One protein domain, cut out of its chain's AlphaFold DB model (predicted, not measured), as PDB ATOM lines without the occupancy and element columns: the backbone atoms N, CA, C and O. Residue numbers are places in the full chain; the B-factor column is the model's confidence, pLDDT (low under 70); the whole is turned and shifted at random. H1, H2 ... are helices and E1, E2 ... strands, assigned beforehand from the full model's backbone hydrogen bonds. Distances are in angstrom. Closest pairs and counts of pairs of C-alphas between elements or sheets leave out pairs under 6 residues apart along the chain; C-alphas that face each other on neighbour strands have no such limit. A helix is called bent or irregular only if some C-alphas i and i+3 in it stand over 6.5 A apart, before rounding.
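This is residues 27 to 99 of the 119 residues of the protein "MOSC domain-containing protein" of Verticillium alfalfae (strain VaMs.102 / ATCC MYA-4576 / FGSC 10136) (UniProt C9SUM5). A two-stranded ribbon, E1 beside E2, has a small pair of touching helices, H1 and H2, beyond one end, while from its other end residues 79 to 99 stick out as a free arm that turns back and ends with E3. The printed part has 73 residues, with E1, H1, H2, E2 and E3 in that order; the sheet E1 - E2 is antiparallel. The class is mixed, helices and strands, with 33 residues, under half, in named elements. The whole is loose, with a radius of gyration of the C-alphas of 16.1 A and spans of 43 by 33 by 21 A.

Find C-alpha 27 at (13.260, 48.694, 10.451); E1 runs from there to residue 31, 12.6 A. Next come H1, residues 34 to 37, 5.6 A, and H2, residues 50 to 60, 17.1 A. H2 is irregular: C-alphas 51 and 54 are 7.9 A apart. E2, residues 72 to 79, covers 21.1 A, and E3, residues 94 to 98, covers 10.8 A, ending at C-alpha 98 (11.706, 52.990, 20.984).

Look first at E1 and E2, antiparallel at 146 degrees: N 30 and O 74, 2.9 A, and N 76 and O 28, 2.9 A, are within hydrogen-bond range. H1 and H2 touch, their closest C-alphas being Asn 37 and Gly 51, 4.4 A. The closest C-alphas of H2 and E2 are Leu 57 and Val 72, 7.9 A. E3 pairs with no named strand and is apart from E1, E2, H1 and H2. In H2, 3 of 7 O i to N i+4 pairs and 6 of 8 O i to N i+3 pairs are within hydrogen-bond range; H1 is too short for an O i to N i+4 pair.

The C-alphas farthest apart, Gly 48 and Asp 83, are 44.6 A apart. The printed part has no cut. The link E1 to H1 is tight; H1 to H2, H2 to E2 and E2 to E3 are long. The model's mean pLDDT over the printed part is 93.8, and no printed residue is under 70.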
ATOM      1  N   THR A  27      14.251  48.220  11.428       91.81
ATOM      2  CA  THR A  27      13.260  48.694  10.451       91.81
ATOM      3  C   THR A  27      12.070  47.761  10.283       91.81
ATOM      4  O   THR A  27      10.988  48.222   9.933       91.81
ATOM      5  N   ALA A  28      12.231  46.467  10.566       90.69
ATOM      6  CA  ALA A  28      11.179  45.480  10.343       90.69
ATOM      7  C   ALA A  28      11.175  44.362  11.390       90.69
ATOM      8  O   ALA A  28      12.168  44.101  12.077       90.69
ATOM      9  N   ASN A  29      10.035  43.683  11.484       92.50
ATOM     10  CA  ASN A  29       9.868  42.466  12.267       92.50
ATOM     11  C   ASN A  29      10.378  41.249  11.490       92.50
ATOM     12  O   ASN A  29      10.147  41.125  10.285       92.50
ATOM     13  N   CYS A  30      11.025  40.309  12.179       92.31
ATOM     14  CA  CYS A  30      11.379  39.029  11.580       92.31
ATOM     15  C   CYS A  30      10.183  38.076  11.664       92.31
ATOM     16  O   CYS A  30       9.942  37.405  12.674       92.31
ATOM     17  N   VAL A  31       9.420  38.026  10.574       92.62
ATOM     18  CA  VAL A  31       8.352  37.047  10.384       92.62
ATOM     19  C   VAL A  31       8.974  35.664  10.195       92.62
ATOM     20  O   VAL A  31       9.807  35.457   9.312       92.62
ATOM     21  N   ARG A  32       8.590  34.704  11.035       94.38
ATOM     22  CA  ARG A  32       9.213  33.377  11.053       94.38
ATOM     23  C   ARG A  32       8.532  32.406  10.098       94.38
ATOM     24  O   ARG A  32       7.309  32.380   9.978       94.38
ATOM     25  N   CYS A  33       9.342  31.557   9.474       91.94
ATOM     26  CA  CYS A  33       8.906  30.488   8.582       91.94
ATOM     27  C   CYS A  33       9.232  29.099   9.160       91.94
ATOM     28  O   CYS A  33       9.724  28.961  10.283       91.94
ATOM     29  N   THR A  34       8.948  28.050   8.385       94.06
ATOM     30  CA  THR A  34       9.144  26.638   8.762       94.06
ATOM     31  C   THR A  34      10.594  26.260   9.051       94.06
ATOM     32  O   THR A  34      10.819  25.215   9.655       94.06
ATOM     33  N   SER A  35      11.563  27.114   8.703       94.38
ATOM     34  CA  SER A  35      12.981  26.916   9.022       94.38
ATOM     35  C   SER A  35      13.246  26.722  10.516       94.38
ATOM     36  O   SER A  35      14.182  26.023  10.878       94.38
ATOM     37  N   LEU A  36      12.395  27.272  11.391       95.50
ATOM     38  CA  LEU A  36      12.493  27.069  12.840       95.50
ATOM     39  C   LEU A  36      12.314  25.617  13.290       95.50
ATOM     40  O   LEU A  36      12.739  25.274  14.385       95.50
ATOM     41  N   ASN A  37      11.660  24.792  12.477       97.00
ATOM     42  CA  ASN A  37      11.381  23.402  12.816       97.00
ATOM     43  C   ASN A  37      12.463  22.451  12.284       97.00
ATOM     44  O   ASN A  37      12.274  21.239  12.349       97.00
ATOM     45  N   VAL A  38      13.541  22.969  11.686       97.06
ATOM     46  CA  VAL A  38      14.604  22.152  11.095       97.06
ATOM     47  C   VAL A  38      15.546  21.659  12.188       97.06
ATOM     48  O   VAL A  38      16.048  22.437  12.993       97.06
ATOM     49  N   ASP A  39      15.806  20.357  12.192       96.69
ATOM     50  CA  ASP A  39      16.899  19.750  12.937       96.69
ATOM     51  C   ASP A  39      18.207  19.959  12.166       96.69
ATOM     52  O   ASP A  39      18.355  19.516  11.026       96.69
ATOM     53  N   TYR A  40      19.170  20.628  12.795       94.69
ATOM     54  CA  TYR A  40      20.448  20.944  12.170       94.69
ATOM     55  C   TYR A  40      21.346  19.727  11.932       94.69
ATOM     56  O   TYR A  40      22.189  19.785  11.041       94.69
ATOM     57  N   ALA A  41      21.170  18.623  12.666       96.62
ATOM     58  CA  ALA A  41      21.948  17.407  12.433       96.62
ATOM     59  C   ALA A  41      21.501  16.681  11.155       96.62
ATOM     60  O   ALA A  41      22.319  16.090  10.452       96.62
ATOM     61  N   THR A  42      20.203  16.727  10.847       96.38
ATOM     62  CA  THR A  42      19.613  15.966   9.737       96.38
ATOM     63  C   THR A  42      19.218  16.828   8.539       96.38
ATOM     64  O   THR A  42      18.977  16.295   7.456       96.38
ATOM     65  N   GLY A  43      19.106  18.148   8.718       95.62
ATOM     66  CA  GLY A  43      18.585  19.083   7.717       95.62
ATOM     67  C   GLY A  43      17.096  18.888   7.400       95.62
ATOM     68  O   GLY A  43      16.586  19.476   6.447       95.62
ATOM     69  N   ARG A  44      16.387  18.046   8.163       96.31
ATOM     70  CA  ARG A  44      14.959  17.742   7.987       96.31
ATOM     71  C   ARG A  44      14.142  18.376   9.104       96.31
ATOM     72  O   ARG A  44      14.688  18.870  10.084       96.31
ATOM     73  N   THR A  45      12.819  18.349   8.976       96.75
ATOM     74  CA  THR A  45      11.937  18.721  10.087       96.75
ATOM     75  C   THR A  45      12.235  17.836  11.298       96.75
ATOM     76  O   THR A  45      12.188  16.608  11.195       96.75
ATOM     77  N   ALA A  46      12.536  18.464  12.433       97.25
ATOM     78  CA  ALA A  46      12.816  17.788  13.686       97.25
ATOM     79  C   ALA A  46      11.592  16.998  14.173       97.25
ATOM     80  O   ALA A  46      10.446  17.338  13.872       97.25
ATOM     81  N   GLN A  47      11.828  15.946  14.952       95.69
ATOM     82  CA  GLN A  47      10.755  15.171  15.574       95.69
ATOM     83  C   GLN A  47      10.316  15.799  16.904       95.69
ATOM     84  O   GLN A  47      11.068  16.526  17.555       95.69
ATOM     85  N   GLY A  48       9.082  15.505  17.317       95.06
ATOM     86  CA  GLY A  48       8.544  15.941  18.604       95.06
ATOM     87  C   GLY A  48       8.445  17.461  18.742       95.06
ATOM     88  O   GLY A  48       7.975  18.160  17.845       95.06
ATOM     89  N   GLU A  49       8.856  17.980  19.898       94.38
ATOM     90  CA  GLU A  49       8.653  19.383  20.260       94.38
ATOM     91  C   GLU A  49       9.398  20.358  19.339       94.38
ATOM     92  O   GLU A  49       8.796  21.333  18.877       94.38
ATOM     93  N   ALA A  50      10.658  20.064  19.011       93.75
ATOM     94  CA  ALA A  50      11.488  20.889  18.134       93.75
ATOM     95  C   ALA A  50      10.872  21.052  16.730       93.75
ATOM     96  O   ALA A  50      10.958  22.120  16.130       93.75
ATOM     97  N   GLY A  51      10.147  20.039  16.241       96.25
ATOM     98  CA  GLY A  51       9.427  20.090  14.963       96.25
ATOM     99  C   GLY A  51       8.176  20.971  14.971       96.25
ATOM    100  O   GLY A  51       7.552  21.180  13.930       96.25
ATOM    101  N   THR A  52       7.778  21.481  16.138       96.12
ATOM    102  CA  THR A  52       6.534  22.241  16.336       96.12
ATOM    103  C   THR A  52       6.760  23.655  16.866       96.12
ATOM    104  O   THR A  52       5.787  24.353  17.162       96.12
ATOM    105  N   VAL A  53       8.014  24.116  16.943       95.94
ATOM    106  CA  VAL A  53       8.389  25.439  17.476       95.94
ATOM    107  C   VAL A  53       7.608  26.561  16.798       95.94
ATOM    108  O   VAL A  53       7.017  27.401  17.478       95.94
ATOM    109  N   LEU A  54       7.507  26.538  15.465       95.94
ATOM    110  CA  LEU A  54       6.739  27.541  14.730       95.94
ATOM    111  C   LEU A  54       5.262  27.560  15.161       95.94
ATOM    112  O   LEU A  54       4.692  28.630  15.364       95.94
ATOM    113  N   LYS A  55       4.645  26.384  15.341       94.69
ATOM    114  CA  LYS A  55       3.241  26.264  15.770       94.69
ATOM    115  C   LYS A  55       3.041  26.828  17.176       94.69
ATOM    116  O   LYS A  55       2.034  27.485  17.420       94.69
ATOM    117  N   LYS A  56       3.994  26.601  18.083       95.00
ATOM    118  CA  LYS A  56       3.959  27.171  19.435       95.00
ATOM    119  C   LYS A  56       4.062  28.695  19.397       95.00
ATOM    120  O   LYS A  56       3.235  29.364  20.006       95.00
ATOM    121  N   LEU A  57       4.988  29.245  18.606       94.69
ATOM    122  CA  LEU A  57       5.121  30.696  18.432       94.69
ATOM    123  C   LEU A  57       3.850  31.335  17.859       94.69
ATOM    124  O   LEU A  57       3.454  32.406  18.309       94.69
ATOM    125  N   MET A  58       3.172  30.684  16.908       93.81
ATOM    126  CA  MET A  58       1.926  31.205  16.323       93.81
ATOM    127  C   MET A  58       0.831  31.506  17.351       93.81
ATOM    128  O   MET A  58      -0.015  32.351  17.065       93.81
ATOM    129  N   LYS A  59       0.827  30.832  18.509       93.12
ATOM    130  CA  LYS A  59      -0.177  31.043  19.558       93.12
ATOM    131  C   LYS A  59      -0.135  32.471  20.107       93.12
ATOM    132  O   LYS A  59      -1.177  33.108  20.203       93.12
ATOM    133  N   ASP A  60       1.066  32.970  20.396       92.44
ATOM    134  CA  ASP A  60       1.246  34.204  21.171       92.44
ATOM    135  C   ASP A  60       1.947  35.320  20.371       92.44
ATOM    136  O   ASP A  60       1.981  36.472  20.795       92.44
ATOM    137  N   ARG A  61       2.526  35.002  19.201       94.94
ATOM    138  CA  ARG A  61       3.424  35.910  18.465       94.94
ATOM    139  C   ARG A  61       2.899  36.399  17.120       94.94
ATOM    140  O   ARG A  61       3.656  36.976  16.345       94.94
ATOM    141  N   ARG A  62       1.606  36.241  16.834       94.31
ATOM    142  CA  ARG A  62       0.935  36.899  15.693       94.31
ATOM    143  C   ARG A  62       0.600  38.352  16.034       94.31
ATOM    144  O   ARG A  62      -0.555  38.708  16.240       94.31
ATOM    145  N   VAL A  63       1.641  39.165  16.171       93.31
ATOM    146  CA  VAL A  63       1.548  40.542  16.687       93.31
ATOM    147  C   VAL A  63       1.693  41.619  15.609       93.31
ATOM    148  O   VAL A  63       1.428  42.788  15.884       93.31
ATOM    149  N   ASP A  64       2.099  41.238  14.398       92.62
ATOM    150  CA  ASP A  64       2.272  42.143  13.261       92.62
ATOM    151  C   ASP A  64       0.994  42.205  12.416       92.62
ATOM    152  O   ASP A  64       0.530  41.191  11.886       92.62
ATOM    153  N   LYS A  65       0.432  43.409  12.272       90.50
ATOM    154  CA  LYS A  65      -0.798  43.650  11.500       90.50
ATOM    155  C   LYS A  65      -0.613  43.371  10.001       90.50
ATOM    156  O   LYS A  65      -1.569  42.967   9.343       90.50
ATOM    157  N   GLY A  66       0.598  43.548   9.476       88.81
ATOM    158  CA  GLY A  66       0.959  43.304   8.079       88.81
ATOM    159  C   GLY A  66       1.196  41.826   7.757       88.81
ATOM    160  O   GLY A  66       1.088  41.413   6.606       88.81
ATOM    161  N   SER A  67       1.434  40.992   8.777       88.75
ATOM    162  CA  SER A  67       1.652  39.546   8.626       88.75
ATOM    163  C   SER A  67       0.827  38.727   9.622       88.75
ATOM    164  O   SER A  67       1.337  37.915  10.390       88.75
ATOM    165  N   ARG A  68      -0.499  38.910   9.584       88.44
ATOM    166  CA  ARG A  68      -1.455  38.353  10.565       88.44
ATOM    167  C   ARG A  68      -1.383  36.837  10.807       88.44
ATOM    168  O   ARG A  68      -1.843  36.354  11.838       88.44
ATOM    169  N   TRP A  69      -0.875  36.066   9.846       88.56
ATOM    170  CA  TRP A  69      -0.852  34.599   9.917       88.56
ATOM    171  C   TRP A  69       0.447  34.035  10.481       88.56
ATOM    172  O   TRP A  69       0.466  32.902  10.975       88.56
ATOM    173  N   SER A  70       1.508  34.830  10.444       91.81
ATOM    174  CA  SER A  70       2.858  34.378  10.732       91.81
ATOM    175  C   SER A  70       3.351  34.994  12.042       91.81
ATOM    176  O   SER A  70       3.046  36.149  12.338       91.81
ATOM    177  N   PRO A  71       4.086  34.239  12.873       95.56
ATOM    178  CA  PRO A  71       4.580  34.769  14.130       95.56
ATOM    179  C   PRO A  71       5.818  35.650  13.923       95.56
ATOM    180  O   PRO A  71       6.636  35.387  13.040       95.56
ATOM    181  N   VAL A  72       5.987  36.647  14.790       94.94
ATOM    182  CA  VAL A  72       7.181  37.497  14.875       94.94
ATOM    183  C   VAL A  72       8.107  37.018  15.985       94.94
ATOM    184  O   VAL A  72       7.692  36.842  17.136       94.94
ATOM    185  N   PHE A  73       9.384  36.856  15.652       94.94
ATOM    186  CA  PHE A  73      10.435  36.586  16.629       94.94
ATOM    187  C   PHE A  73      11.764  37.157  16.123       94.94
ATOM    188  O   PHE A  73      12.302  36.666  15.127       94.94
ATOM    189  N   GLY A  74      12.281  38.192  16.781       93.56
ATOM    190  CA  GLY A  74      13.425  38.968  16.315       93.56
ATOM    191  C   GLY A  74      13.057  40.157  15.424       93.56
ATOM    192  O   GLY A  74      11.930  40.316  14.943       93.56
ATOM    193  N   ARG A  75      14.067  40.990  15.166       94.44
ATOM    194  CA  ARG A  75      13.984  42.223  14.375       94.44
ATOM    195  C   ARG A  75      15.076  42.253  13.313       94.44
ATOM    196  O   ARG A  75      16.180  41.763  13.542       94.44
ATOM    197  N   TYR A  76      14.776  42.862  12.172       94.38
ATOM    198  CA  TYR A  76      15.784  43.192  11.171       94.38
ATOM    199  C   TYR A  76      16.386  44.555  11.471       94.38
ATOM    200  O   TYR A  76      15.663  45.499  11.791       94.38
ATOM    201  N   ALA A  77      17.707  44.638  11.344       94.38
ATOM    202  CA  ALA A  77      18.456  45.848  11.604       94.38
ATOM    203  C   ALA A  77      19.395  46.183  10.445       94.38
ATOM    204  O   ALA A  77      19.989  45.294   9.837       94.38
ATOM    205  N   PHE A  78      19.554  47.476  10.191       94.38
ATOM    206  CA  PHE A  78      20.558  48.024   9.292       94.38
ATOM    207  C   PHE A  78      21.599  48.791  10.094       94.38
ATOM    208  O   PHE A  78      21.270  49.477  11.061       94.38
ATOM    209  N   LEU A  79      22.861  48.693   9.687       95.06
ATOM    210  CA  LEU A  79      23.911  49.528  10.250       95.06
ATOM    211  C   LEU A  79      23.713  50.972   9.787       95.06
ATOM    212  O   LEU A  79      23.643  51.231   8.587       95.06
ATOM    213  N   ALA A  80      23.639  51.906  10.731       93.50
ATOM    214  CA  ALA A  80      23.655  53.321  10.406       93.50
ATOM    215  C   ALA A  80      25.074  53.742   9.993       93.50
ATOM    216  O   ALA A  80      26.069  53.439  10.671       93.50
ATOM    217  N   GLY A  81      25.158  54.466   8.878       89.50
ATOM    218  CA  GLY A  81      26.426  54.872   8.276       89.50
ATOM    219  C   GLY A  81      27.077  53.767   7.441       89.50
ATOM    220  O   GLY A  81      26.490  52.717   7.192       89.50
ATOM    221  N   ARG A  82      28.294  54.032   6.960       86.94
ATOM    222  CA  ARG A  82      29.025  53.136   6.042       86.94
ATOM    223  C   ARG A  82      30.275  52.520   6.651       86.94
ATOM    224  O   ARG A  82      30.827  51.586   6.075       86.94
ATOM    225  N   ASP A  83      30.709  53.025   7.798       88.44
ATOM    226  CA  ASP A  83      31.946  52.567   8.410       88.44
ATOM    227  C   ASP A  83      31.797  51.139   8.941       88.44
ATOM    228  O   ASP A  83      30.729  50.784   9.464       88.44
ATOM    229  N   PRO A  84      32.855  50.318   8.875       88.75
ATOM    230  CA  PRO A  84      32.853  48.993   9.473       88.75
ATOM    231  C   PRO A  84      32.520  49.046  10.963       88.75
ATOM    232  O   PRO A  84      32.903  49.975  11.675       88.75
ATOM    233  N   LEU A  85      31.802  48.037  11.438       89.94
ATOM    234  CA  LEU A  85      31.466  47.853  12.843       89.94
ATOM    235  C   LEU A  85      32.015  46.499  13.287       89.94
ATOM    236  O   LEU A  85      31.755  45.483  12.644       89.94
ATOM    237  N   VAL A  86      32.738  46.487  14.404       91.69
ATOM    238  CA  VAL A  86      33.164  45.256  15.072       91.69
ATOM    239  C   VAL A  86      32.370  45.131  16.363       91.69
ATOM    240  O   VAL A  86      32.435  46.023  17.200       91.69
ATOM    241  N   VAL A  87      31.653  44.020  16.510       92.44
ATOM    242  CA  VAL A  87      30.917  43.663  17.730       92.44
ATOM    243  C   VAL A  87      31.534  42.422  18.361       92.44
ATOM    244  O   VAL A  87      31.998  41.522  17.656       92.44
ATOM    245  N   ARG A  88      31.548  42.369  19.690       94.88
ATOM    246  CA  ARG A  88      32.068  41.255  20.485       94.88
ATOM    247  C   ARG A  88      31.063  40.845  21.550       94.88
ATOM    248  O   ARG A  88      30.250  41.636  22.022       94.88
ATOM    249  N   VAL A  89      31.130  39.578  21.947       95.25
ATOM    250  CA  VAL A  89      30.383  39.105  23.114       95.25
ATOM    251  C   VAL A  89      30.865  39.878  24.340       95.25
ATOM    252  O   VAL A  89      32.063  39.920  24.604       95.25
ATOM    253  N   GLY A  90      29.921  40.466  25.072       93.94
ATOM    254  CA  GLY A  90      30.196  41.308  26.235       93.94
ATOM    255  C   GLY A  90      30.133  42.809  25.956       93.94
ATOM    256  O   GLY A  90      30.109  43.570  26.917       93.94
ATOM    257  N   ASP A  91      30.054  43.235  24.690       94.00
ATOM    258  CA  ASP A  91      29.809  44.642  24.366       94.00
ATOM    259  C   ASP A  91      28.441  45.081  24.908       94.00
ATOM    260  O   ASP A  91      27.434  44.376  24.767       94.00
ATOM    261  N   GLU A  92      28.404  46.262  25.521       93.00
ATOM    262  CA  GLU A  92      27.160  46.864  25.988       93.00
ATOM    263  C   GLU A  92      26.332  47.373  24.803       93.00
ATOM    264  O   GLU A  92      26.856  47.941  23.841       93.00
ATOM    265  N   VAL A  93      25.021  47.137  24.876       94.00
ATOM    266  CA  VAL A  93      24.059  47.525  23.842       94.00
ATOM    267  C   VAL A  93      22.878  48.212  24.504       94.00
ATOM    268  O   VAL A  93      22.168  47.617  25.324       94.00
ATOM    269  N   ASP A  94      22.633  49.447  24.083       94.88
ATOM    270  CA  ASP A  94      21.559  50.274  24.614       94.88
ATOM    271  C   ASP A  94      20.401  50.380  23.637       94.88
ATOM    272  O   ASP A  94      20.581  50.467  22.425       94.88
ATOM    273  N   VAL A  95      19.182  50.432  24.169       95.56
ATOM    274  CA  VAL A  95      18.010  50.806  23.373       95.56
ATOM    275  C   VAL A  95      17.930  52.325  23.376       95.56
ATOM    276  O   VAL A  95      17.396  52.915  24.312       95.56
ATOM    277  N   VAL A  96      18.475  52.956  22.340       95.94
ATOM    278  CA  VAL A  96      18.553  54.424  22.256       95.94
ATOM    279  C   VAL A  96      17.245  55.050  21.784       95.94
ATOM    280  O   VAL A  96      16.963  56.205  22.089       95.94
ATOM    281  N   ARG A  97      16.413  54.289  21.062       96.38
ATOM    282  CA  ARG A  97      15.086  54.743  20.636       96.38
ATOM    283  C   ARG A  97      14.089  53.598  20.621       96.38
ATOM    284  O   ARG A  97      14.416  52.474  20.233       96.38
ATOM    285  N   ARG A  98      12.849  53.907  21.000       96.38
ATOM    286  CA  ARG A  98      11.706  52.990  20.984       96.38
ATOM    287  C   ARG A  98      10.590  53.561  20.116       96.38
ATOM    288  O   ARG A  98      10.417  54.774  20.061       96.38
ATOM    289  N   ASN A  99       9.863  52.683  19.444       95.00
ATOM    290  CA  ASN A  99       8.622  53.000  18.760       95.00
ATOM    291  C   ASN A  99       7.466  52.957  19.766       95.00
ATOM    292  O   ASN A  99       7.459  52.126  20.676       95.00
TER     293      ASN A  99